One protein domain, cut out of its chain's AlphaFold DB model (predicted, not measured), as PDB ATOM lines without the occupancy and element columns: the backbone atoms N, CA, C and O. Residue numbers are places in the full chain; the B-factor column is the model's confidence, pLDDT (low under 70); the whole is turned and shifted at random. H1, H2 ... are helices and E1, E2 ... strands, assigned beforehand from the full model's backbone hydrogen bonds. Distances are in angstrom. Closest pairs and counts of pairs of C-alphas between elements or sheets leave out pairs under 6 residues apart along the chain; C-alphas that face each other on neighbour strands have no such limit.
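Overview. This is residues 14 to 25 and 35 to 185 of the 189 residues of an uncharacterized protein of Nonomuraea solani (UniProt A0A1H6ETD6). One wide, twisted sheet of nine strands makes a wall, with the short helices H1 and H2 and the chain joining them over one face and the other face largely bare. The last stretch, residues 172 to 185, runs past the strand ends from E9 to the edge strand E6. The printed part has 163 residues, with E1 to E6, H1, H2 and E7 to E9 along the chain; the class is mostly strand. The antiparallel order is E6 E5 E4 E3 E2 E1 E9 E8 E7. The whole is compact, with a radius of gyration of the C-alphas of 16.7 A, and flat, spanning 51 by 41 by 21 A.

Along the chain. E1, residues 14 to 23, begins at C-alpha 14 (-34.634, -37.237, -7.853) and is 28.8 A long. E2, residues 35 to 44, measures 28.2 A, and E3, residues 47 to 57, measures 27.5 A and bends by 71 degrees at residue 50. E4, residues 63 to 68, E5, residues 71 to 76, and E6, residues 89 to 93, follow. H1 is residues 99 to 103 and H2 residues 112 to 121. E7 is residues 128 to 131; E8, residues 137 to 145, is 24.3 A long. E9, residues 159 to 171, is 34.4 A long and ends at C-alpha 171 (-39.352, -33.159, -10.010).

Arrangement. E1 and E9 are antiparallel at 170 degrees, with N 17 and O 165 2.9 A apart, within hydrogen-bond range. On the other side of E1, E2 is antiparallel at 151 degrees, with N 18 and O 37 at 2.7 A. E2 to E6 form a meander, each strand the antiparallel neighbour of the one before; N 53 and O 65 of the hairpin E3 and E4 are 2.8 A apart. E7, E8 and E9 form another, with N 142 of E8 and O 162 of E9 at 2.9 A. H1 is on the sheet at a height of 7.2 A; the closest C-alphas of H1 and E3, Gly 100 and Thr 55, are 6.2 A apart. H2 only grazes the sheet, with residues 112 to 119. H1 and H2 are apart. In H2 every O i to N i+4 pair is within hydrogen-bond range; in H1 0 of 1 is, and 1 of 2 O i to N i+3 pairs.

Size, cuts and confidence. The C-alphas of Glu 85 and Arg 123, the two farthest apart, are 52.2 A apart. Residues 26 to 34 are not printed, and the gap from C-alpha 25 to C-alpha 35 is 19.3 A. The links E5 to E6 and E8 to E9 are long. Residues 183 to 184 pair, parallel, with residues 89 to 90 of E6. The mean pLDDT of the printed part is 71.4; 74 residues are under 70, among them 14 to 25, 94 to 130 and 142 to 160.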
ATOM      1  N   ILE A  14     -34.630 -36.851  -9.262       59.09
ATOM      2  CA  ILE A  14     -34.634 -37.237  -7.853       59.09
ATOM      3  C   ILE A  14     -33.545 -36.438  -7.151       59.09
ATOM      4  O   ILE A  14     -32.442 -36.280  -7.680       59.09
ATOM      5  N   ARG A  15     -33.821 -35.989  -5.929       59.41
ATOM      6  CA  ARG A  15     -32.797 -35.503  -5.005       59.41
ATOM      7  C   ARG A  15     -32.331 -36.650  -4.113       59.41
ATOM      8  O   ARG A  15     -33.144 -37.374  -3.542       59.41
ATOM      9  N   ARG A  16     -31.017 -36.809  -3.981       64.50
ATOM     10  CA  ARG A  16     -30.372 -37.815  -3.132       64.50
ATOM     11  C   ARG A  16     -29.508 -37.127  -2.085       64.50
ATOM     12  O   ARG A  16     -28.726 -36.231  -2.394       64.50
ATOM     13  N   CYS A  17     -29.608 -37.605  -0.859       58.00
ATOM     14  CA  CYS A  17     -28.645 -37.348   0.199       58.00
ATOM     15  C   CYS A  17     -28.140 -38.702   0.690       58.00
ATOM     16  O   CYS A  17     -28.943 -39.556   1.036       58.00
ATOM     17  N   GLU A  18     -26.837 -38.913   0.711       58.44
ATOM     18  CA  GLU A  18     -26.178 -40.127   1.181       58.44
ATOM     19  C   GLU A  18     -25.176 -39.756   2.264       58.44
ATOM     20  O   GLU A  18     -24.468 -38.757   2.155       58.44
ATOM     21  N   ILE A  19     -25.143 -40.539   3.330       56.50
ATOM     22  CA  ILE A  19     -24.188 -40.399   4.422       56.50
ATOM     23  C   ILE A  19     -23.480 -41.746   4.557       56.50
ATOM     24  O   ILE A  19     -24.127 -42.796   4.558       56.50
ATOM     25  N   HIS A  20     -22.153 -41.699   4.612       54.31
ATOM     26  CA  HIS A  20     -21.278 -42.840   4.816       54.31
ATOM     27  C   HIS A  20     -20.679 -42.745   6.216       54.31
ATOM     28  O   HIS A  20     -20.034 -41.755   6.573       54.31
ATOM     29  N   GLU A  21     -20.868 -43.801   6.992       55.72
ATOM     30  CA  GLU A  21     -20.339 -43.942   8.342       55.72
ATOM     31  C   GLU A  21     -19.518 -45.234   8.398       55.72
ATOM     32  O   GLU A  21     -19.981 -46.289   7.959       55.72
ATOM     33  N   SER A  22     -18.299 -45.169   8.935       48.03
ATOM     34  CA  SER A  22     -17.505 -46.357   9.262       48.03
ATOM     35  C   SER A  22     -17.404 -46.488  10.778       48.03
ATOM     36  O   SER A  22     -17.020 -45.524  11.433       48.03
ATOM     37  N   GLY A  23     -17.736 -47.658  11.328       43.41
ATOM     38  CA  GLY A  23     -17.607 -47.957  12.760       43.41
ATOM     39  C   GLY A  23     -16.628 -49.103  13.026       43.41
ATOM     40  O   GLY A  23     -16.507 -50.014  12.198       43.41
ATOM     41  N   GLY A  24     -15.949 -49.051  14.176       36.12
ATOM     42  CA  GLY A  24     -15.090 -50.111  14.710       36.12
ATOM     43  C   GLY A  24     -15.428 -50.408  16.177       36.12
ATOM     44  O   GLY A  24     -15.476 -49.489  16.978       36.12
ATOM     45  N   ASP A  25     -15.662 -51.695  16.444       38.66
ATOM     46  CA  ASP A  25     -16.047 -52.391  17.686       38.66
ATOM     47  C   ASP A  25     -17.313 -51.948  18.456       38.66
ATOM     48  O   ASP A  25     -17.768 -50.810  18.399       38.66
ATOM     49  N   GLN A  35     -17.651 -39.684   5.144       71.50
ATOM     50  CA  GLN A  35     -18.055 -39.054   3.909       71.50
ATOM     51  C   GLN A  35     -19.554 -38.740   3.935       71.50
ATOM     52  O   GLN A  35     -20.380 -39.540   4.364       71.50
ATOM     53  N   SER A  36     -19.943 -37.583   3.410       78.81
ATOM     54  CA  SER A  36     -21.336 -37.298   3.069       78.81
ATOM     55  C   SER A  36     -21.436 -36.847   1.622       78.81
ATOM     56  O   SER A  36     -20.536 -36.203   1.087       78.81
ATOM     57  N   ARG A  37     -22.519 -37.224   0.951       80.88
ATOM     58  CA  ARG A  37     -22.754 -36.922  -0.458       80.88
ATOM     59  C   ARG A  37     -24.156 -36.378  -0.630       80.88
ATOM     60  O   ARG A  37     -25.134 -36.950  -0.160       80.88
ATOM     61  N   LYS A  38     -24.289 -35.264  -1.331       85.25
ATOM     62  CA  LYS A  38     -25.585 -34.651  -1.632       85.25
ATOM     63  C   LYS A  38     -25.634 -34.350  -3.105       85.25
ATOM     64  O   LYS A  38     -24.695 -33.782  -3.645       85.25
ATOM     65  N   GLY A  39     -26.724 -34.713  -3.760       87.38
ATOM     66  CA  GLY A  39     -26.814 -34.491  -5.184       87.38
ATOM     67  C   GLY A  39     -28.193 -34.676  -5.770       87.38
ATOM     68  O   GLY A  39     -29.161 -35.032  -5.102       87.38
ATOM     69  N   THR A  40     -28.269 -34.411  -7.060       86.38
ATOM     70  CA  THR A  40     -29.469 -34.590  -7.865       86.38
ATOM     71  C   THR A  40     -29.156 -35.539  -9.005       86.38
ATOM     72  O   THR A  40     -28.086 -35.467  -9.604       86.38
ATOM     73  N   PHE A  41     -30.110 -36.406  -9.318       83.94
ATOM     74  CA  PHE A  41     -30.091 -37.243 -10.505       83.94
ATOM     75  C   PHE A  41     -31.188 -36.793 -11.455       83.94
ATOM     76  O   PHE A  41     -32.335 -36.583 -11.057       83.94
ATOM     77  N   GLN A  42     -30.831 -36.674 -12.724       82.81
ATOM     78  CA  GLN A  42     -31.763 -36.507 -13.822       82.81
ATOM     79  C   GLN A  42     -31.962 -37.860 -14.497       82.81
ATOM     80  O   GLN A  42     -30.984 -38.507 -14.868       82.81
ATOM     81  N   PHE A  43     -33.215 -38.261 -14.704       79.50
ATOM     82  CA  PHE A  43     -33.559 -39.515 -15.374       79.50
ATOM     83  C   PHE A  43     -34.086 -39.273 -16.785       79.50
ATOM     84  O   PHE A  43     -34.668 -38.232 -17.085       79.50
ATOM     85  N   ASN A  44     -33.895 -40.262 -17.648       76.75
ATOM     86  CA  ASN A  44     -34.592 -40.417 -18.915       76.75
ATOM     87  C   ASN A  44     -35.094 -41.867 -19.045       76.75
ATOM     88  O   ASN A  44     -34.931 -42.682 -18.138       76.75
ATOM     89  N   ALA A  45     -35.680 -42.217 -20.193       74.25
ATOM     90  CA  ALA A  45     -36.212 -43.561 -20.438       74.25
ATOM     91  C   ALA A  45     -35.170 -44.702 -20.338       74.25
ATOM     92  O   ALA A  45     -35.555 -45.862 -20.255       74.25
ATOM     93  N   LYS A  46     -33.867 -44.389 -20.358       75.50
ATOM     94  CA  LYS A  46     -32.756 -45.348 -20.262       75.50
ATOM     95  C   LYS A  46     -32.110 -45.396 -18.866       75.50
ATOM     96  O   LYS A  46     -31.213 -46.209 -18.665       75.50
ATOM     97  N   GLY A  47     -32.543 -44.564 -17.914       73.50
ATOM     98  CA  GLY A  47     -31.970 -44.471 -16.564       73.50
ATOM     99  C   GLY A  47     -31.408 -43.082 -16.258       73.50
ATOM    100  O   GLY A  47     -31.984 -42.078 -16.672       73.50
ATOM    101  N   ILE A  48     -30.299 -43.011 -15.515       77.88
ATOM    102  CA  ILE A  48     -29.646 -41.741 -15.161       77.88
ATOM    103  C   ILE A  48     -29.079 -41.089 -16.429       77.88
ATOM    104  O   ILE A  48     -28.179 -41.620 -17.073       77.88
ATOM    105  N   ALA A  49     -29.606 -39.921 -16.779       83.75
ATOM    106  CA  ALA A  49     -29.135 -39.090 -17.880       83.75
ATOM    107  C   ALA A  49     -28.010 -38.141 -17.441       83.75
ATOM    108  O   ALA A  49     -27.089 -37.866 -18.214       83.75
ATOM    109  N   ALA A  50     -28.106 -37.638 -16.207       86.56
ATOM    110  CA  ALA A  50     -27.119 -36.757 -15.605       86.56
ATOM    111  C   ALA A  50     -27.152 -36.818 -14.070       86.56
ATOM    112  O   ALA A  50     -28.165 -37.195 -13.475       86.56
ATOM    113  N   SER A  51     -26.060 -36.410 -13.434       87.44
ATOM    114  CA  SER A  51     -25.934 -36.244 -11.987       87.44
ATOM    115  C   SER A  51     -25.161 -34.968 -11.653       87.44
ATOM    116  O   SER A  51     -24.345 -34.493 -12.440       87.44
ATOM    117  N   ASP A  52     -25.446 -34.396 -10.488       89.56
ATOM    118  CA  ASP A  52     -24.693 -33.298  -9.877       89.56
ATOM    119  C   ASP A  52     -24.584 -33.614  -8.392       89.56
ATOM    120  O   ASP A  52     -25.599 -33.631  -7.692       89.56
ATOM    121  N   ILE A  53     -23.388 -33.991  -7.951       87.38
ATOM    122  CA  ILE A  53     -23.133 -34.552  -6.629       87.38
ATOM    123  C   ILE A  53     -21.981 -33.793  -5.989       87.38
ATOM    124  O   ILE A  53     -20.884 -33.737  -6.536       87.38
ATOM    125  N   THR A  54     -22.217 -33.274  -4.796       87.75
ATOM    126  CA  THR A  54     -21.184 -32.776  -3.897       87.75
ATOM    127  C   THR A  54     -20.842 -33.860  -2.891       87.75
ATOM    128  O   THR A  54     -21.736 -34.489  -2.324       87.75
ATOM    129  N   THR A  55     -19.554 -34.051  -2.663       83.50
ATOM    130  CA  THR A  55     -18.976 -34.987  -1.714       83.50
ATOM    131  C   THR A  55     -18.154 -34.205  -0.699       83.50
ATOM    132  O   THR A  55     -17.227 -33.489  -1.070       83.50
ATOM    133  N   ASP A  56     -18.475 -34.389   0.573       82.31
ATOM    134  CA  ASP A  56     -17.701 -33.919   1.715       82.31
ATOM    135  C   ASP A  56     -17.010 -35.114   2.353       82.31
ATOM    136  O   ASP A  56     -17.658 -36.128   2.610       82.31
ATOM    137  N   GLN A  57     -15.711 -35.004   2.596       73.19
ATOM    138  CA  GLN A  57     -14.900 -36.014   3.269       73.19
ATOM    139  C   GLN A  57     -14.115 -35.343   4.394       73.19
ATOM    140  O   GLN A  57     -13.888 -34.134   4.353       73.19
ATOM    141  N   ARG A  58     -13.693 -36.112   5.402       69.25
ATOM    142  CA  ARG A  58     -12.865 -35.563   6.491       69.25
ATOM    143  C   ARG A  58     -11.480 -35.125   6.019       69.25
ATOM    144  O   ARG A  58     -10.977 -34.113   6.491       69.25
ATOM    145  N   VAL A  59     -10.867 -35.906   5.129       68.25
ATOM    146  CA  VAL A  59      -9.447 -35.754   4.762       68.25
ATOM    147  C   VAL A  59      -9.263 -34.937   3.490       68.25
ATOM    148  O   VAL A  59      -8.367 -34.099   3.415       68.25
ATOM    149  N   LEU A  60     -10.096 -35.179   2.478       69.94
ATOM    150  CA  LEU A  60     -10.036 -34.426   1.233       69.94
ATOM    151  C   LEU A  60     -10.977 -33.235   1.288       69.94
ATOM    152  O   LEU A  60     -12.069 -33.296   1.855       69.94
ATOM    153  N   GLU A  61     -10.563 -32.157   0.629       82.75
ATOM    154  CA  GLU A  61     -11.454 -31.036   0.387       82.75
ATOM    155  C   GLU A  61     -12.721 -31.476  -0.357       82.75
ATOM    156  O   GLU A  61     -12.718 -32.429  -1.141       82.75
ATOM    157  N   ARG A  62     -13.799 -30.718  -0.147       88.56
ATOM    158  CA  ARG A  62     -15.078 -30.895  -0.837       88.56
ATOM    159  C   ARG A  62     -14.871 -31.041  -2.349       88.56
ATOM    160  O   ARG A  62     -14.286 -30.165  -2.987       88.56
ATOM    161  N   GLU A  63     -15.407 -32.115  -2.921       88.56
ATOM    162  CA  GLU A  63     -15.441 -32.363  -4.366       88.56
ATOM    163  C   GLU A  63     -16.871 -32.173  -4.881       88.56
ATOM    164  O   GLU A  63     -17.830 -32.621  -4.257       88.56
ATOM    165  N   ARG A  64     -17.038 -31.549  -6.047       92.19
ATOM    166  CA  ARG A  64     -18.297 -31.557  -6.800       92.19
ATOM    167  C   ARG A  64     -18.086 -32.237  -8.144       92.19
ATOM    168  O   ARG A  64     -17.164 -31.887  -8.876       92.19
ATOM    169  N   ALA A  65     -18.970 -33.166  -8.477       90.12
ATOM    170  CA  ALA A  65     -18.978 -33.903  -9.728       90.12
ATOM    171  C   ALA A  65     -20.295 -33.669 -10.475       90.12
ATOM    172  O   ALA A  65     -21.367 -33.981  -9.959       90.12
ATOM    173  N   ILE A  66     -20.206 -33.159 -11.702       92.25
ATOM    174  CA  ILE A  66     -21.328 -33.092 -12.642       92.25
ATOM    175  C   ILE A  66     -21.075 -34.111 -13.740       92.25
ATOM    176  O   ILE A  66     -20.054 -34.034 -14.419       92.25
ATOM    177  N   SER A  67     -22.004 -35.028 -13.966       90.12
ATOM    178  CA  SER A  67     -21.893 -36.026 -15.027       90.12
ATOM    179  C   SER A  67     -23.078 -35.944 -15.965       90.12
ATOM    180  O   SER A  67     -24.219 -35.881 -15.525       90.12
ATOM    181  N   ILE A  68     -22.812 -35.929 -17.269       88.88
ATOM    182  CA  ILE A  68     -23.820 -35.849 -18.328       88.88
ATOM    183  C   ILE A  68     -23.430 -36.857 -19.404       88.88
ATOM    184  O   ILE A  68     -22.400 -36.719 -20.071       88.88
ATOM    185  N   GLY A  69     -24.243 -37.903 -19.561       84.88
ATOM    186  CA  GLY A  69     -23.895 -39.034 -20.416       84.88
ATOM    187  C   GLY A  69     -22.556 -39.662 -20.010       84.88
ATOM    188  O   GLY A  69     -22.409 -40.155 -18.898       84.88
ATOM    189  N   LYS A  70     -21.577 -39.656 -20.925       84.81
ATOM    190  CA  LYS A  70     -20.238 -40.238 -20.707       84.81
ATOM    191  C   LYS A  70     -19.204 -39.242 -20.168       84.81
ATOM    192  O   LYS A  70     -18.060 -39.626 -19.932       84.81
ATOM    193  N   THR A  71     -19.576 -37.974 -20.025       89.50
ATOM    194  CA  THR A  71     -18.670 -36.898 -19.615       89.50
ATOM    195  C   THR A  71     -18.899 -36.543 -18.159       89.50
ATOM    196  O   THR A  71     -20.042 -36.401 -17.730       89.50
ATOM    197  N   SER A  72     -17.807 -36.342 -17.430       90.81
ATOM    198  CA  SER A  72     -17.807 -35.839 -16.064       90.81
ATOM    199  C   SER A  72     -16.969 -34.576 -15.951       90.81
ATOM    200  O   SER A  72     -15.953 -34.419 -16.626       90.81
ATOM    201  N   TYR A  73     -17.401 -33.691 -15.068       93.69
ATOM    202  CA  TYR A  73     -16.719 -32.470 -14.683       93.69
ATOM    203  C   TYR A  73     -16.494 -32.531 -13.179       93.69
ATOM    204  O   TYR A  73     -17.455 -32.730 -12.439       93.69
ATOM    205  N   LEU A  74     -15.250 -32.377 -12.737       92.50
ATOM    206  CA  LEU A  74     -14.840 -32.478 -11.338       92.50
ATOM    207  C   LEU A  74     -14.285 -31.136 -10.864       92.50
ATOM    208  O   LEU A  74     -13.487 -30.525 -11.566       92.50
ATOM    209  N   SER A  75     -14.700 -30.672  -9.693       93.25
ATOM    210  CA  SER A  75     -14.256 -29.414  -9.085       93.25
ATOM    211  C   SER A  75     -13.919 -29.645  -7.619       93.25
ATOM    212  O   SER A  75     -14.626 -30.385  -6.938       93.25
ATOM    213  N   GLY A  76     -12.896 -28.961  -7.105       91.19
ATOM    214  CA  GLY A  76     -12.445 -29.128  -5.719       91.19
ATOM    215  C   GLY A  76     -11.692 -30.443  -5.498       91.19
ATOM    216  O   GLY A  76     -11.077 -30.967  -6.428       91.19
ATOM    217  N   GLY A  77     -11.712 -30.962  -4.266       85.81
ATOM    218  CA  GLY A  77     -10.977 -32.171  -3.883       85.81
ATOM    219  C   GLY A  77      -9.521 -32.153  -4.356       85.81
ATOM    220  O   GLY A  77      -8.830 -31.138  -4.264       85.81
ATOM    221  N   MET A  78      -9.068 -33.262  -4.945       83.31
ATOM    222  CA  MET A  78      -7.707 -33.386  -5.488       83.31
ATOM    223  C   MET A  78      -7.400 -32.449  -6.671       83.31
ATOM    224  O   MET A  78      -6.236 -32.316  -7.046       83.31
ATOM    225  N   TRP A  79      -8.416 -31.824  -7.276       87.12
ATOM    226  CA  TRP A  79      -8.275 -30.973  -8.461       87.12
ATOM    227  C   TRP A  79      -8.082 -29.497  -8.127       87.12
ATOM    228  O   TRP A  79      -7.625 -28.751  -8.986       87.12
ATOM    229  N   LYS A  80      -8.391 -29.064  -6.898       85.50
ATOM    230  CA  LYS A  80      -8.413 -27.640  -6.524       85.50
ATOM    231  C   LYS A  80      -7.137 -26.882  -6.903       85.50
ATOM    232  O   LYS A  80      -7.229 -25.790  -7.448       85.50
ATOM    233  N   ASN A  81      -5.976 -27.487  -6.658       88.44
ATOM    234  CA  ASN A  81      -4.667 -26.872  -6.902       88.44
ATOM    235  C   ASN A  81      -3.951 -27.461  -8.127       88.44
ATOM    236  O   ASN A  81      -2.764 -27.232  -8.315       88.44
ATOM    237  N   LYS A  82      -4.651 -28.267  -8.932       89.50
ATOM    238  CA  LYS A  82      -4.077 -28.961 -10.094       89.50
ATOM    239  C   LYS A  82      -4.593 -28.424 -11.417       89.50
ATOM    240  O   LYS A  82      -4.323 -29.024 -12.449       89.50
ATOM    241  N   LEU A  83      -5.389 -27.362 -11.405       93.12
ATOM    242  CA  LEU A  83      -5.955 -26.793 -12.619       93.12
ATOM    243  C   LEU A  83      -5.237 -25.498 -12.996       93.12
ATOM    244  O   LEU A  83      -4.800 -24.774 -12.099       93.12
ATOM    245  N   PRO A  84      -5.120 -25.204 -14.306       94.50
ATOM    246  CA  PRO A  84      -4.557 -23.943 -14.766       94.50
ATOM    247  C   PRO A  84      -5.291 -22.746 -14.165       94.50
ATOM    248  O   PRO A  84      -6.471 -22.840 -13.816       94.50
ATOM    249  N   GLU A  85      -4.614 -21.602 -14.100       92.69
ATOM    250  CA  GLU A  85      -5.204 -20.374 -13.574       92.69
ATOM    251  C   GLU A  85      -6.546 -20.047 -14.262       92.69
ATOM    252  O   GLU A  85      -6.727 -20.214 -15.472       92.69
ATOM    253  N   GLY A  86      -7.536 -19.648 -13.459       92.94
ATOM    254  CA  GLY A  86      -8.897 -19.369 -13.922       92.94
ATOM    255  C   GLY A  86      -9.746 -20.607 -14.248       92.94
ATOM    256  O   GLY A  86     -10.915 -20.463 -14.621       92.94
ATOM    257  N   LYS A  87      -9.214 -21.828 -14.101       96.44
ATOM    258  CA  LYS A  87      -9.955 -23.081 -14.307       96.44
ATOM    259  C   LYS A  87     -10.348 -23.698 -12.973       96.44
ATOM    260  O   LYS A  87      -9.531 -23.868 -12.079       96.44
ATOM    261  N   THR A  88     -11.617 -24.066 -12.858       95.81
ATOM    262  CA  THR A  88     -12.187 -24.653 -11.633       95.81
ATOM    263  C   THR A  88     -12.776 -26.039 -11.859       95.81
ATOM    264  O   THR A  88     -13.064 -26.742 -10.896       95.81
ATOM    265  N   TRP A  89     -12.913 -26.463 -13.120       96.25
ATOM    266  CA  TRP A  89     -13.452 -27.768 -13.483       96.25
ATOM    267  C   TRP A  89     -12.478 -28.573 -14.332       96.25
ATOM    268  O   TRP A  89     -12.040 -28.125 -15.388       96.25
ATOM    269  N   TYR A  90     -12.227 -29.809 -13.923       94.00
ATOM    270  CA  TYR A  90     -11.552 -30.817 -14.719       94.00
ATOM    271  C   TYR A  90     -12.567 -31.650 -15.503       94.00
ATOM    272  O   TYR A  90     -13.470 -32.242 -14.913       94.00
ATOM    273  N   LYS A  91     -12.436 -31.720 -16.828       93.88
ATOM    274  CA  LYS A  91     -13.282 -32.550 -17.693       93.88
ATOM    275  C   LYS A  91     -12.614 -33.896 -17.952       93.88
ATOM    276  O   LYS A  91     -11.518 -33.951 -18.497       93.88
ATOM    277  N   THR A  92     -13.337 -34.967 -17.656       87.81
ATOM    278  CA  THR A  92     -12.897 -36.352 -17.851       87.81
ATOM    279  C   THR A  92     -14.037 -37.241 -18.362       87.81
ATOM    280  O   THR A  92     -15.195 -36.820 -18.441       87.81
ATOM    281  N   GLY A  93     -13.718 -38.473 -18.753       83.31
ATOM    282  CA  GLY A  93     -14.689 -39.516 -19.079       83.31
ATOM    283  C   GLY A  93     -14.807 -40.548 -17.956       83.31
ATOM    284  O   GLY A  93     -13.857 -40.777 -17.217       83.31
ATOM    285  N   GLY A  94     -15.965 -41.202 -17.839       65.06
ATOM    286  CA  GLY A  94     -16.067 -42.472 -17.099       65.06
ATOM    287  C   GLY A  94     -16.153 -42.403 -15.568       65.06
ATOM    288  O   GLY A  94     -16.065 -43.446 -14.932       65.06
ATOM    289  N   LEU A  95     -16.392 -41.232 -14.965       66.75
ATOM    290  CA  LEU A  95     -16.580 -41.089 -13.509       66.75
ATOM    291  C   LEU A  95     -17.939 -40.447 -13.176       66.75
ATOM    292  O   LEU A  95     -17.961 -39.270 -12.808       66.75
ATOM    293  N   PRO A  96     -19.083 -41.155 -13.298       59.06
ATOM    294  CA  PRO A  96     -20.439 -40.597 -13.127       59.06
ATOM    295  C   PRO A  96     -20.775 -40.069 -11.706       59.06
ATOM    296  O   PRO A  96     -21.931 -39.794 -11.372       59.06
ATOM    297  N   SER A  97     -19.772 -39.996 -10.828       59.72
ATOM    298  CA  SER A  97     -19.880 -39.689  -9.400       59.72
ATOM    299  C   SER A  97     -18.620 -39.061  -8.780       59.72
ATOM    300  O   SER A  97     -18.584 -38.910  -7.559       59.72
ATOM    301  N   GLY A  98     -17.623 -38.694  -9.597       59.84
ATOM    302  CA  GLY A  98     -16.339 -38.150  -9.134       59.84
ATOM    303  C   GLY A  98     -15.408 -39.165  -8.474       59.84
ATOM    304  O   GLY A  98     -15.742 -40.348  -8.384       59.84
ATOM    305  N   GLY A  99     -14.239 -38.698  -8.023       59.56
ATOM    306  CA  GLY A  99     -13.292 -39.516  -7.260       59.56
ATOM    307  C   GLY A  99     -13.869 -39.930  -5.904       59.56
ATOM    308  O   GLY A  99     -13.627 -41.031  -5.426       59.56
ATOM    309  N   GLY A 100     -14.768 -39.129  -5.328       56.06
ATOM    310  CA  GLY A 100     -15.526 -39.512  -4.134       56.06
ATOM    311  C   GLY A 100     -16.508 -40.677  -4.337       56.06
ATOM    312  O   GLY A 100     -17.061 -41.185  -3.362       56.06
ATOM    313  N   GLY A 101     -16.750 -41.107  -5.580       56.06
ATOM    314  CA  GLY A 101     -17.637 -42.220  -5.910       56.06
ATOM    315  C   GLY A 101     -17.078 -43.610  -5.591       56.06
ATOM    316  O   GLY A 101     -17.875 -44.541  -5.513       56.06
ATOM    317  N   PHE A 102     -15.763 -43.757  -5.376       53.72
ATOM    318  CA  PHE A 102     -15.120 -45.062  -5.135       53.72
ATOM    319  C   PHE A 102     -15.582 -45.752  -3.840       53.72
ATOM    320  O   PHE A 102     -15.618 -46.977  -3.788       53.72
ATOM    321  N   HIS A 103     -15.988 -44.975  -2.829       50.59
ATOM    322  CA  HIS A 103     -16.529 -45.472  -1.553       50.59
ATOM    323  C   HIS A 103     -18.047 -45.260  -1.420       50.59
ATOM    324  O   HIS A 103     -18.631 -45.504  -0.361       50.59
ATOM    325  N   GLY A 104     -18.692 -44.774  -2.487       52.66
ATOM    326  CA  GLY A 104     -20.143 -44.659  -2.550       52.66
ATOM    327  C   GLY A 104     -20.792 -46.036  -2.576       52.66
ATOM    328  O   GLY A 104     -20.143 -47.026  -2.907       52.66
ATOM    329  N   GLN A 105     -22.079 -46.093  -2.234       49.91
ATOM    330  CA  GLN A 105     -22.852 -47.335  -2.200       49.91
ATOM    331  C   GLN A 105     -22.492 -48.270  -3.378       49.91
ATOM    332  O   GLN A 105     -22.750 -47.934  -4.535       49.91
ATOM    333  N   VAL A 106     -21.917 -49.448  -3.071       45.16
ATOM    334  CA  VAL A 106     -21.547 -50.519  -4.037       45.16
ATOM    335  C   VAL A 106     -22.727 -50.875  -4.953       45.16
ATOM    336  O   VAL A 106     -22.582 -51.332  -6.083       45.16
ATOM    337  N   ILE A 107     -23.926 -50.610  -4.449       46.25
ATOM    338  CA  ILE A 107     -25.205 -50.735  -5.111       46.25
ATOM    339  C   ILE A 107     -25.641 -49.321  -5.498       46.25
ATOM    340  O   ILE A 107     -25.870 -48.491  -4.627       46.25
ATOM    341  N   ASN A 108     -25.790 -49.034  -6.790       53.12
ATOM    342  CA  ASN A 108     -26.422 -47.803  -7.258       53.12
ATOM    343  C   ASN A 108     -27.951 -48.010  -7.336       53.12
ATOM    344  O   ASN A 108     -28.434 -48.455  -8.376       53.12
ATOM    345  N   PRO A 109     -28.757 -47.689  -6.301       48.25
ATOM    346  CA  PRO A 109     -30.210 -47.898  -6.333       48.25
ATOM    347  C   PRO A 109     -30.926 -46.993  -7.347       48.25
ATOM    348  O   PRO A 109     -32.115 -47.169  -7.586       48.25
ATOM    349  N   ALA A 110     -30.224 -46.027  -7.944       47.81
ATOM    350  CA  ALA A 110     -30.736 -45.219  -9.043       47.81
ATOM    351  C   ALA A 110     -30.515 -45.881 -10.419       47.81
ATOM    352  O   ALA A 110     -31.060 -45.412 -11.416       47.81
ATOM    353  N   GLU A 111     -29.761 -46.980 -10.516       52.97
ATOM    354  CA  GLU A 111     -29.765 -47.807 -11.719       52.97
ATOM    355  C   GLU A 111     -31.033 -48.685 -11.725       52.97
ATOM    356  O   GLU A 111     -31.213 -49.497 -10.815       52.97
ATOM    357  N   PRO A 112     -31.906 -48.593 -12.750       50.97
ATOM    358  CA  PRO A 112     -33.179 -49.317 -12.762       50.97
ATOM    359  C   PRO A 112     -33.037 -50.834 -12.623       50.97
ATOM    360  O   PRO A 112     -33.881 -51.474 -12.004       50.97
ATOM    361  N   LYS A 113     -31.960 -51.423 -13.163       53.66
ATOM    362  CA  LYS A 113     -31.672 -52.859 -13.026       53.66
ATOM    363  C   LYS A 113     -31.254 -53.229 -11.610       53.66
ATOM    364  O   LYS A 113     -31.684 -54.266 -11.116       53.66
ATOM    365  N   THR A 114     -30.476 -52.375 -10.957       54.38
ATOM    366  CA  THR A 114     -30.065 -52.550  -9.565       54.38
ATOM    367  C   THR A 114     -31.265 -52.390  -8.635       54.38
ATOM    368  O   THR A 114     -31.507 -53.264  -7.810       54.38
ATOM    369  N   LEU A 115     -32.112 -51.375  -8.843       53.66
ATOM    370  CA  LEU A 115     -33.380 -51.226  -8.123       53.66
ATOM    371  C   LEU A 115     -34.316 -52.421  -8.343       53.66
ATOM    372  O   LEU A 115     -34.845 -52.979  -7.386       53.66
ATOM    373  N   ALA A 116     -34.495 -52.859  -9.591       51.56
ATOM    374  CA  ALA A 116     -35.327 -54.016  -9.911       51.56
ATOM    375  C   ALA A 116     -34.763 -55.315  -9.317       51.56
ATOM    376  O   ALA A 116     -35.533 -56.155  -8.858       51.56
ATOM    377  N   ALA A 117     -33.440 -55.488  -9.285       51.38
ATOM    378  CA  ALA A 117     -32.792 -56.622  -8.635       51.38
ATOM    379  C   ALA A 117     -33.001 -56.595  -7.113       51.38
ATOM    380  O   ALA A 117     -33.342 -57.632  -6.546       51.38
ATOM    381  N   LEU A 118     -32.881 -55.423  -6.478       49.41
ATOM    382  CA  LEU A 118     -33.161 -55.231  -5.050       49.41
ATOM    383  C   LEU A 118     -34.617 -55.567  -4.707       49.41
ATOM    384  O   LEU A 118     -34.870 -56.298  -3.754       49.41
ATOM    385  N   VAL A 119     -35.570 -55.091  -5.515       52.09
ATOM    386  CA  VAL A 119     -37.008 -55.335  -5.319       52.09
ATOM    387  C   VAL A 119     -37.378 -56.799  -5.597       52.09
ATOM    388  O   VAL A 119     -38.191 -57.372  -4.880       52.09
ATOM    389  N   LYS A 120     -36.784 -57.429  -6.620       47.16
ATOM    390  CA  LYS A 120     -37.130 -58.794  -7.058       47.16
ATOM    391  C   LYS A 120     -36.479 -59.898  -6.218       47.16
ATOM    392  O   LYS A 120     -37.037 -60.988  -6.137       47.16
ATOM    393  N   LYS A 121     -35.286 -59.662  -5.660       36.12
ATOM    394  CA  LYS A 121     -34.465 -60.697  -4.995       36.12
ATOM    395  C   LYS A 121     -34.229 -60.453  -3.500       36.12
ATOM    396  O   LYS A 121     -33.501 -61.218  -2.873       36.12
ATOM    397  N   GLY A 122     -34.801 -59.401  -2.919       36.56
ATOM    398  CA  GLY A 122     -34.508 -58.996  -1.546       36.56
ATOM    399  C   GLY A 122     -35.066 -59.932  -0.464       36.56
ATOM    400  O   GLY A 122     -36.167 -59.720   0.030       36.56
ATOM    401  N   ARG A 123     -34.253 -60.887  -0.000       40.75
ATOM    402  CA  ARG A 123     -34.080 -61.165   1.439       40.75
ATOM    403  C   ARG A 123     -32.618 -60.869   1.752       40.75
ATOM    404  O   ARG A 123     -31.739 -61.615   1.340       40.75
ATOM    405  N   LEU A 124     -32.362 -59.739   2.403       47.16
ATOM    406  CA  LEU A 124     -31.017 -59.249   2.713       47.16
ATOM    407  C   LEU A 124     -30.783 -59.313   4.225       47.16
ATOM    408  O   LEU A 124     -31.647 -58.926   5.010       47.16
ATOM    409  N   SER A 125     -29.605 -59.786   4.623       39.25
ATOM    410  CA  SER A 125     -29.130 -59.738   6.006       39.25
ATOM    411  C   SER A 125     -28.797 -58.282   6.370       39.25
ATOM    412  O   SER A 125     -27.864 -57.713   5.813       39.25
ATOM    413  N   GLY A 126     -29.588 -57.643   7.239       52.28
ATOM    414  CA  GLY A 126     -29.250 -56.343   7.844       52.28
ATOM    415  C   GLY A 126     -29.504 -55.058   7.031       52.28
ATOM    416  O   GLY A 126     -29.023 -54.003   7.436       52.28
ATOM    417  N   SER A 127     -30.260 -55.078   5.924       56.84
ATOM    418  CA  SER A 127     -30.590 -53.855   5.156       56.84
ATOM    419  C   SER A 127     -32.039 -53.396   5.350       56.84
ATOM    420  O   SER A 127     -32.952 -54.219   5.297       56.84
ATOM    421  N   THR A 128     -32.273 -52.085   5.479       63.59
ATOM    422  CA  THR A 128     -33.628 -51.498   5.523       63.59
ATOM    423  C   THR A 128     -33.919 -50.718   4.243       63.59
ATOM    424  O   THR A 128     -33.184 -49.789   3.901       63.59
ATOM    425  N   LEU A 129     -35.014 -51.076   3.564       65.94
ATOM    426  CA  LEU A 129     -35.614 -50.301   2.478       65.94
ATOM    427  C   LEU A 129     -36.896 -49.652   2.993       65.94
ATOM    428  O   LEU A 129     -37.811 -50.341   3.437       65.94
ATOM    429  N   THR A 130     -36.962 -48.329   2.932       67.38
ATOM    430  CA  THR A 130     -38.164 -47.572   3.288       67.38
ATOM    431  C   THR A 130     -38.762 -46.972   2.027       67.38
ATOM    432  O   THR A 130     -38.030 -46.471   1.172       67.38
ATOM    433  N   PHE A 131     -40.089 -47.009   1.927       71.69
ATOM    434  CA  PHE A 131     -40.853 -46.380   0.854       71.69
ATOM    435  C   PHE A 131     -41.657 -45.197   1.407       71.69
ATOM    436  O   PHE A 131     -41.981 -45.157   2.594       71.69
ATOM    437  N   ASN A 132     -41.959 -44.209   0.568       67.75
ATOM    438  CA  ASN A 132     -42.918 -43.155   0.891       67.75
ATOM    439  C   ASN A 132     -44.363 -43.627   0.627       67.75
ATOM    440  O   ASN A 132     -44.585 -44.716   0.101       67.75
ATOM    441  N   ALA A 133     -45.352 -42.786   0.949       70.38
ATOM    442  CA  ALA A 133     -46.773 -43.093   0.743       70.38
ATOM    443  C   ALA A 133     -47.155 -43.382  -0.728       70.38
ATOM    444  O   ALA A 133     -48.176 -44.008  -0.979       70.38
ATOM    445  N   ALA A 134     -46.327 -42.964  -1.692       65.56
ATOM    446  CA  ALA A 134     -46.502 -43.238  -3.119       65.56
ATOM    447  C   ALA A 134     -45.794 -44.531  -3.583       65.56
ATOM    448  O   ALA A 134     -45.714 -44.789  -4.781       65.56
ATOM    449  N   GLY A 135     -45.237 -45.328  -2.663       68.19
ATOM    450  CA  GLY A 135     -44.527 -46.570  -2.986       68.19
ATOM    451  C   GLY A 135     -43.130 -46.369  -3.585       68.19
ATOM    452  O   GLY A 135     -42.547 -47.313  -4.114       68.19
ATOM    453  N   LEU A 136     -42.568 -45.158  -3.509       71.81
ATOM    454  CA  LEU A 136     -41.227 -44.842  -4.011       71.81
ATOM    455  C   LEU A 136     -40.197 -44.960  -2.891       71.81
ATOM    456  O   LEU A 136     -40.474 -44.579  -1.756       71.81
ATOM    457  N   VAL A 137     -38.993 -45.442  -3.205       72.31
ATOM    458  CA  VAL A 137     -37.915 -45.584  -2.213       72.31
ATOM    459  C   VAL A 137     -37.595 -44.223  -1.591       72.31
ATOM    460  O   VAL A 137     -37.303 -43.262  -2.295       72.31
ATOM    461  N   SER A 138     -37.634 -44.139  -0.266       73.25
ATOM    462  CA  SER A 138     -37.311 -42.943   0.517       73.25
ATOM    463  C   SER A 138     -36.012 -43.096   1.305       73.25
ATOM    464  O   SER A 138     -35.334 -42.097   1.555       73.25
ATOM    465  N   ARG A 139     -35.617 -44.330   1.649       78.50
ATOM    466  CA  ARG A 139     -34.353 -44.631   2.330       78.50
ATOM    467  C   ARG A 139     -33.830 -46.021   1.977       78.50
ATOM    468  O   ARG A 139     -34.604 -46.970   1.887       78.50
ATOM    469  N   VAL A 140     -32.516 -46.133   1.823       72.62
ATOM    470  CA  VAL A 140     -31.770 -47.384   1.677       72.62
ATOM    471  C   VAL A 140     -30.629 -47.349   2.681       72.62
ATOM    472  O   VAL A 140     -29.738 -46.513   2.553       72.62
ATOM    473  N   ARG A 141     -30.635 -48.264   3.651       75.44
ATOM    474  CA  ARG A 141     -29.508 -48.466   4.568       75.44
ATOM    475  C   ARG A 141     -28.894 -49.838   4.333       75.44
ATOM    476  O   ARG A 141     -29.613 -50.837   4.368       75.44
ATOM    477  N   SER A 142     -27.588 -49.876   4.108       66.12
ATOM    478  CA  SER A 142     -26.812 -51.098   3.877       66.12
ATOM    479  C   SER A 142     -25.533 -51.079   4.702       66.12
ATOM    480  O   SER A 142     -24.879 -50.038   4.745       66.12
ATOM    481  N   SER A 143     -25.156 -52.218   5.281       67.50
ATOM    482  CA  SER A 143     -23.902 -52.376   6.020       67.50
ATOM    483  C   SER A 143     -23.116 -53.578   5.496       67.50
ATOM    484  O   SER A 143     -23.717 -54.603   5.174       67.50
ATOM    485  N   TYR A 144     -21.795 -53.460   5.383       62.22
ATOM    486  CA  TYR A 144     -20.907 -54.534   4.930       62.22
ATOM    487  C   TYR A 144     -19.545 -54.450   5.626       62.22
ATOM    488  O   TYR A 144     -19.084 -53.362   5.972       62.22
ATOM    489  N   ALA A 145     -18.907 -55.602   5.842       63.78
ATOM    490  CA  ALA A 145     -17.530 -55.645   6.318       63.78
ATOM    491  C   ALA A 145     -16.602 -55.110   5.220       63.78
ATOM    492  O   ALA A 145     -16.747 -55.469   4.052       63.78
ATOM    493  N   ALA A 146     -15.651 -54.260   5.590       58.50
ATOM    494  CA  ALA A 146     -14.671 -53.683   4.675       58.50
ATOM    495  C   ALA A 146     -13.489 -54.633   4.394       58.50
ATOM    496  O   ALA A 146     -12.361 -54.191   4.199       58.50
ATOM    497  N   THR A 147     -13.731 -55.945   4.370       51.34
ATOM    498  CA  THR A 147     -12.713 -56.955   4.066       51.34
ATOM    499  C   THR A 147     -12.595 -57.154   2.551       51.34
ATOM    500  O   THR A 147     -13.585 -57.392   1.859       51.34
ATOM    501  N   GLY A 148     -11.378 -57.045   2.010       46.25
ATOM    502  CA  GLY A 148     -11.079 -57.343   0.600       46.25
ATOM    503  C   GLY A 148     -11.563 -56.314  -0.434       46.25
ATOM    504  O   GLY A 148     -11.492 -56.582  -1.634       46.25
ATOM    505  N   VAL A 149     -12.041 -55.140  -0.010       40.88
ATOM    506  CA  VAL A 149     -12.437 -54.045  -0.910       40.88
ATOM    507  C   VAL A 149     -11.321 -53.005  -0.956       40.88
ATOM    508  O   VAL A 149     -11.324 -52.065  -0.171       40.88
ATOM    509  N   LEU A 150     -10.407 -53.173  -1.922       43.81
ATOM    510  CA  LEU A 150      -9.249 -52.305  -2.191       43.81
ATOM    511  C   LEU A 150      -8.214 -52.297  -1.049       43.81
ATOM    512  O   LEU A 150      -8.528 -52.558   0.105       43.81
ATOM    513  N   ASP A 151      -6.954 -52.037  -1.395       42.97
ATOM    514  CA  ASP A 151      -5.768 -52.104  -0.525       42.97
ATOM    515  C   ASP A 151      -5.736 -50.942   0.501       42.97
ATOM    516  O   ASP A 151      -4.812 -50.133   0.572       42.97
ATOM    517  N   THR A 152      -6.830 -50.766   1.247       47.34
ATOM    518  CA  THR A 152      -7.033 -49.692   2.218       47.34
ATOM    519  C   THR A 152      -6.858 -50.229   3.631       47.34
ATOM    520  O   THR A 152      -7.830 -50.479   4.342       47.34
ATOM    521  N   ASN A 153      -5.597 -50.336   4.054       49.88
ATOM    522  CA  ASN A 153      -5.153 -50.773   5.388       49.88
ATOM    523  C   ASN A 153      -5.848 -50.071   6.585       49.88
ATOM    524  O   ASN A 153      -5.726 -50.524   7.715       49.88
ATOM    525  N   GLY A 154      -6.586 -48.974   6.369       54.44
ATOM    526  CA  GLY A 154      -7.319 -48.237   7.410       54.44
ATOM    527  C   GLY A 154      -8.758 -48.701   7.689       54.44
ATOM    528  O   GLY A 154      -9.380 -48.170   8.616       54.44
ATOM    529  N   TYR A 155      -9.304 -49.642   6.910       53.56
ATOM    530  CA  TYR A 155     -10.686 -50.130   7.061       53.56
ATOM    531  C   TYR A 155     -10.799 -51.627   7.359       53.56
ATOM    532  O   TYR A 155     -11.913 -52.103   7.567       53.56
ATOM    533  N   ASP A 156      -9.687 -52.360   7.430       59.91
ATOM    534  CA  ASP A 156      -9.733 -53.788   7.744       59.91
ATOM    535  C   ASP A 156     -10.405 -54.039   9.106       59.91
ATOM    536  O   ASP A 156     -10.236 -53.276  10.059       59.91
ATOM    537  N   GLY A 157     -11.265 -55.056   9.166       61.44
ATOM    538  CA  GLY A 157     -12.105 -55.350  10.332       61.44
ATOM    539  C   GLY A 157     -13.253 -54.363  10.617       61.44
ATOM    540  O   GLY A 157     -14.061 -54.631  11.507       61.44
ATOM    541  N   LYS A 158     -13.395 -53.251   9.877       65.06
ATOM    542  CA  LYS A 158     -14.478 -52.271  10.094       65.06
ATOM    543  C   LYS A 158     -15.759 -52.643   9.353       65.06
ATOM    544  O   LYS A 158     -15.741 -53.252   8.282       65.06
ATOM    545  N   THR A 159     -16.893 -52.206   9.899       68.88
ATOM    546  CA  THR A 159     -18.179 -52.250   9.189       68.88
ATOM    547  C   THR A 159     -18.457 -50.889   8.570       68.88
ATOM    548  O   THR A 159     -18.549 -49.877   9.266       68.88
ATOM    549  N   ILE A 160     -18.634 -50.873   7.254       66.31
ATOM    550  CA  ILE A 160     -19.102 -49.704   6.518       66.31
ATOM    551  C   ILE A 160     -20.622 -49.721   6.513       66.31
ATOM    552  O   ILE A 160     -21.229 -50.721   6.135       66.31
ATOM    553  N   THR A 161     -21.236 -48.604   6.891       71.50
ATOM    554  CA  THR A 161     -22.670 -48.366   6.743       71.50
ATOM    555  C   THR A 161     -22.908 -47.213   5.781       71.50
ATOM    556  O   THR A 161     -22.392 -46.112   5.947       71.50
ATOM    557  N   VAL A 162     -23.754 -47.461   4.786       70.56
ATOM    558  CA  VAL A 162     -24.214 -46.452   3.836       70.56
ATOM    559  C   VAL A 162     -25.702 -46.226   4.051       70.56
ATOM    560  O   VAL A 162     -26.503 -47.152   3.900       70.56
ATOM    561  N   ASP A 163     -26.074 -44.993   4.392       75.12
ATOM    562  CA  ASP A 163     -27.458 -44.549   4.553       75.12
ATOM    563  C   ASP A 163     -27.800 -43.516   3.474       75.12
ATOM    564  O   ASP A 163     -27.376 -42.361   3.509       75.12
ATOM    565  N   SER A 164     -28.570 -43.949   2.482       74.88
ATOM    566  CA  SER A 164     -29.061 -43.106   1.396       74.88
ATOM    567  C   SER A 164     -30.523 -42.746   1.603       74.88
ATOM    568  O   SER A 164     -31.362 -43.615   1.808       74.88
ATOM    569  N   ARG A 165     -30.854 -41.466   1.460       80.00
ATOM    570  CA  ARG A 165     -32.211 -40.915   1.492       80.00
ATOM    571  C   ARG A 165     -32.552 -40.284   0.149       80.00
ATOM    572  O   ARG A 165     -31.743 -39.558  -0.437       80.00
ATOM    573  N   PHE A 166     -33.768 -40.535  -0.315       77.50
ATOM    574  CA  PHE A 166     -34.250 -40.109  -1.627       77.50
ATOM    575  C   PHE A 166     -35.517 -39.279  -1.473       77.50
ATOM    576  O   PHE A 166     -36.468 -39.678  -0.800       77.50
ATOM    577  N   THR A 167     -35.531 -38.110  -2.102       79.44
ATOM    578  CA  THR A 167     -36.648 -37.164  -2.055       79.44
ATOM    579  C   THR A 167     -36.877 -36.528  -3.423       79.44
ATOM    580  O   THR A 167     -36.066 -36.658  -4.340       79.44
ATOM    581  N   GLY A 168     -38.007 -35.835  -3.584       79.06
ATOM    582  CA  GLY A 168     -38.288 -35.066  -4.799       79.06
ATOM    583  C   GLY A 168     -38.399 -35.918  -6.061       79.06
ATOM    584  O   GLY A 168     -38.064 -35.434  -7.139       79.06
ATOM    585  N   TRP A 169     -38.831 -37.175  -5.928       75.56
ATOM    586  CA  TRP A 169     -39.118 -38.034  -7.069       75.56
ATOM    587  C   TRP A 169     -40.100 -37.350  -8.014       75.56
ATOM    588  O   TRP A 169     -41.142 -36.854  -7.592       75.56
ATOM    589  N   GLY A 170     -39.762 -37.333  -9.296       73.00
ATOM    590  CA  GLY A 170     -40.621 -36.777 -10.326       73.00
ATOM    591  C   GLY A 170     -40.535 -35.261 -10.494       73.00
ATOM    592  O   GLY A 170     -41.256 -34.696 -11.320       73.00
ATOM    593  N   VAL A 171     -39.615 -34.589  -9.801       80.31
ATOM    594  CA  VAL A 171     -39.352 -33.159 -10.010       80.31
ATOM    595  C   VAL A 171     -38.598 -32.958 -11.321       80.31
ATOM    596  O   VAL A 171     -37.561 -33.575 -11.552       80.31
ATOM    597  N   LYS A 172     -39.073 -32.083 -12.214       80.75
ATOM    598  CA  LYS A 172     -38.333 -31.763 -13.445       80.75
ATOM    599  C   LYS A 172     -37.002 -31.094 -13.079       80.75
ATOM    600  O   LYS A 172     -36.988 -30.013 -12.502       80.75
ATOM    601  N   VAL A 173     -35.890 -31.735 -13.433       83.19
ATOM    602  CA  VAL A 173     -34.533 -31.211 -13.227       83.19
ATOM    603  C   VAL A 173     -33.802 -31.152 -14.563       83.19
ATOM    604  O   VAL A 173     -34.000 -32.014 -15.419       83.19
ATOM    605  N   SER A 174     -32.971 -30.129 -14.739       88.44
ATOM    606  CA  SER A 174     -32.104 -29.962 -15.906       88.44
ATOM    607  C   SER A 174     -30.692 -29.673 -15.420       88.44
ATOM    608  O   SER A 174     -30.381 -28.538 -15.063       88.44
ATOM    609  N   ILE A 175     -29.843 -30.694 -15.413       90.44
ATOM    610  CA  ILE A 175     -28.433 -30.569 -15.044       90.44
ATOM    611  C   ILE A 175     -27.654 -30.141 -16.287       90.44
ATOM    612  O   ILE A 175     -27.829 -30.708 -17.367       90.44
ATOM    613  N   LYS A 176     -26.825 -29.105 -16.150       94.50
ATOM    614  CA  LYS A 176     -26.053 -28.517 -17.250       94.50
ATOM    615  C   LYS A 176     -24.552 -28.653 -16.985       94.50
ATOM    616  O   LYS A 176     -24.158 -28.684 -15.819       94.50
ATOM    617  N   PRO A 177     -23.718 -28.703 -18.040       95.06
ATOM    618  CA  PRO A 177     -22.277 -28.600 -17.878       95.06
ATOM    619  C   PRO A 177     -21.890 -27.292 -17.168       95.06
ATOM    620  O   PRO A 177     -22.635 -26.310 -17.257       95.06
ATOM    621  N   PRO A 178     -20.713 -27.239 -16.525       96.75
ATOM    622  CA  PRO A 178     -20.138 -25.985 -16.057       96.75
ATOM    623  C   PRO A 178     -19.918 -24.980 -17.193       96.75
ATOM    624  O   PRO A 178     -19.908 -25.340 -18.372       96.75
ATOM    625  N   ASN A 179     -19.669 -23.716 -16.832       97.06
ATOM    626  CA  ASN A 179     -19.270 -22.698 -17.802       97.06
ATOM    627  C   ASN A 179     -18.013 -23.176 -18.562       97.06
ATOM    628  O   ASN A 179     -16.993 -23.418 -17.911       97.06
ATOM    629  N   PRO A 180     -18.034 -23.279 -19.906       95.88
ATOM    630  CA  PRO A 180     -16.898 -23.781 -20.679       95.88
ATOM    631  C   PRO A 180     -15.611 -22.975 -20.450       95.88
ATOM    632  O   PRO A 180     -14.527 -23.554 -20.472       95.88
ATOM    633  N   GLY A 181     -15.709 -21.676 -20.137       96.06
ATOM    634  CA  GLY A 181     -14.559 -20.834 -19.791       96.06
ATOM    635  C   GLY A 181     -13.818 -21.282 -18.526       96.06
ATOM    636  O   GLY A 181     -12.621 -21.038 -18.402       96.06
ATOM    637  N   THR A 182     -14.492 -22.009 -17.632       96.69
ATOM    638  CA  THR A 182     -13.939 -22.523 -16.363       96.69
ATOM    639  C   THR A 182     -13.474 -23.979 -16.430       96.69
ATOM    640  O   THR A 182     -12.947 -24.505 -15.450       96.69
ATOM    641  N   VAL A 183     -13.661 -24.643 -17.575       97.00
ATOM    642  CA  VAL A 183     -13.341 -26.060 -17.769       97.00
ATOM    643  C   VAL A 183     -11.946 -26.220 -18.374       97.00
ATOM    644  O   VAL A 183     -11.571 -25.506 -19.304       97.00
ATOM    645  N   SER A 184     -11.201 -27.201 -17.873       94.69
ATOM    646  CA  SER A 184      -9.925 -27.666 -18.409       94.69
ATOM    647  C   SER A 184      -9.967 -29.171 -18.670       94.69
ATOM    648  O   SER A 184     -10.605 -29.922 -17.936       94.69
ATOM    649  N   THR A 185      -9.258 -29.628 -19.699       92.69
ATOM    650  CA  THR A 185      -8.935 -31.051 -19.922       92.69
ATOM    651  C   THR A 185      -7.494 -31.384 -19.529       92.69
ATOM    652  O   THR A 185      -7.057 -32.515 -19.709       92.69
TER     653      THR A 185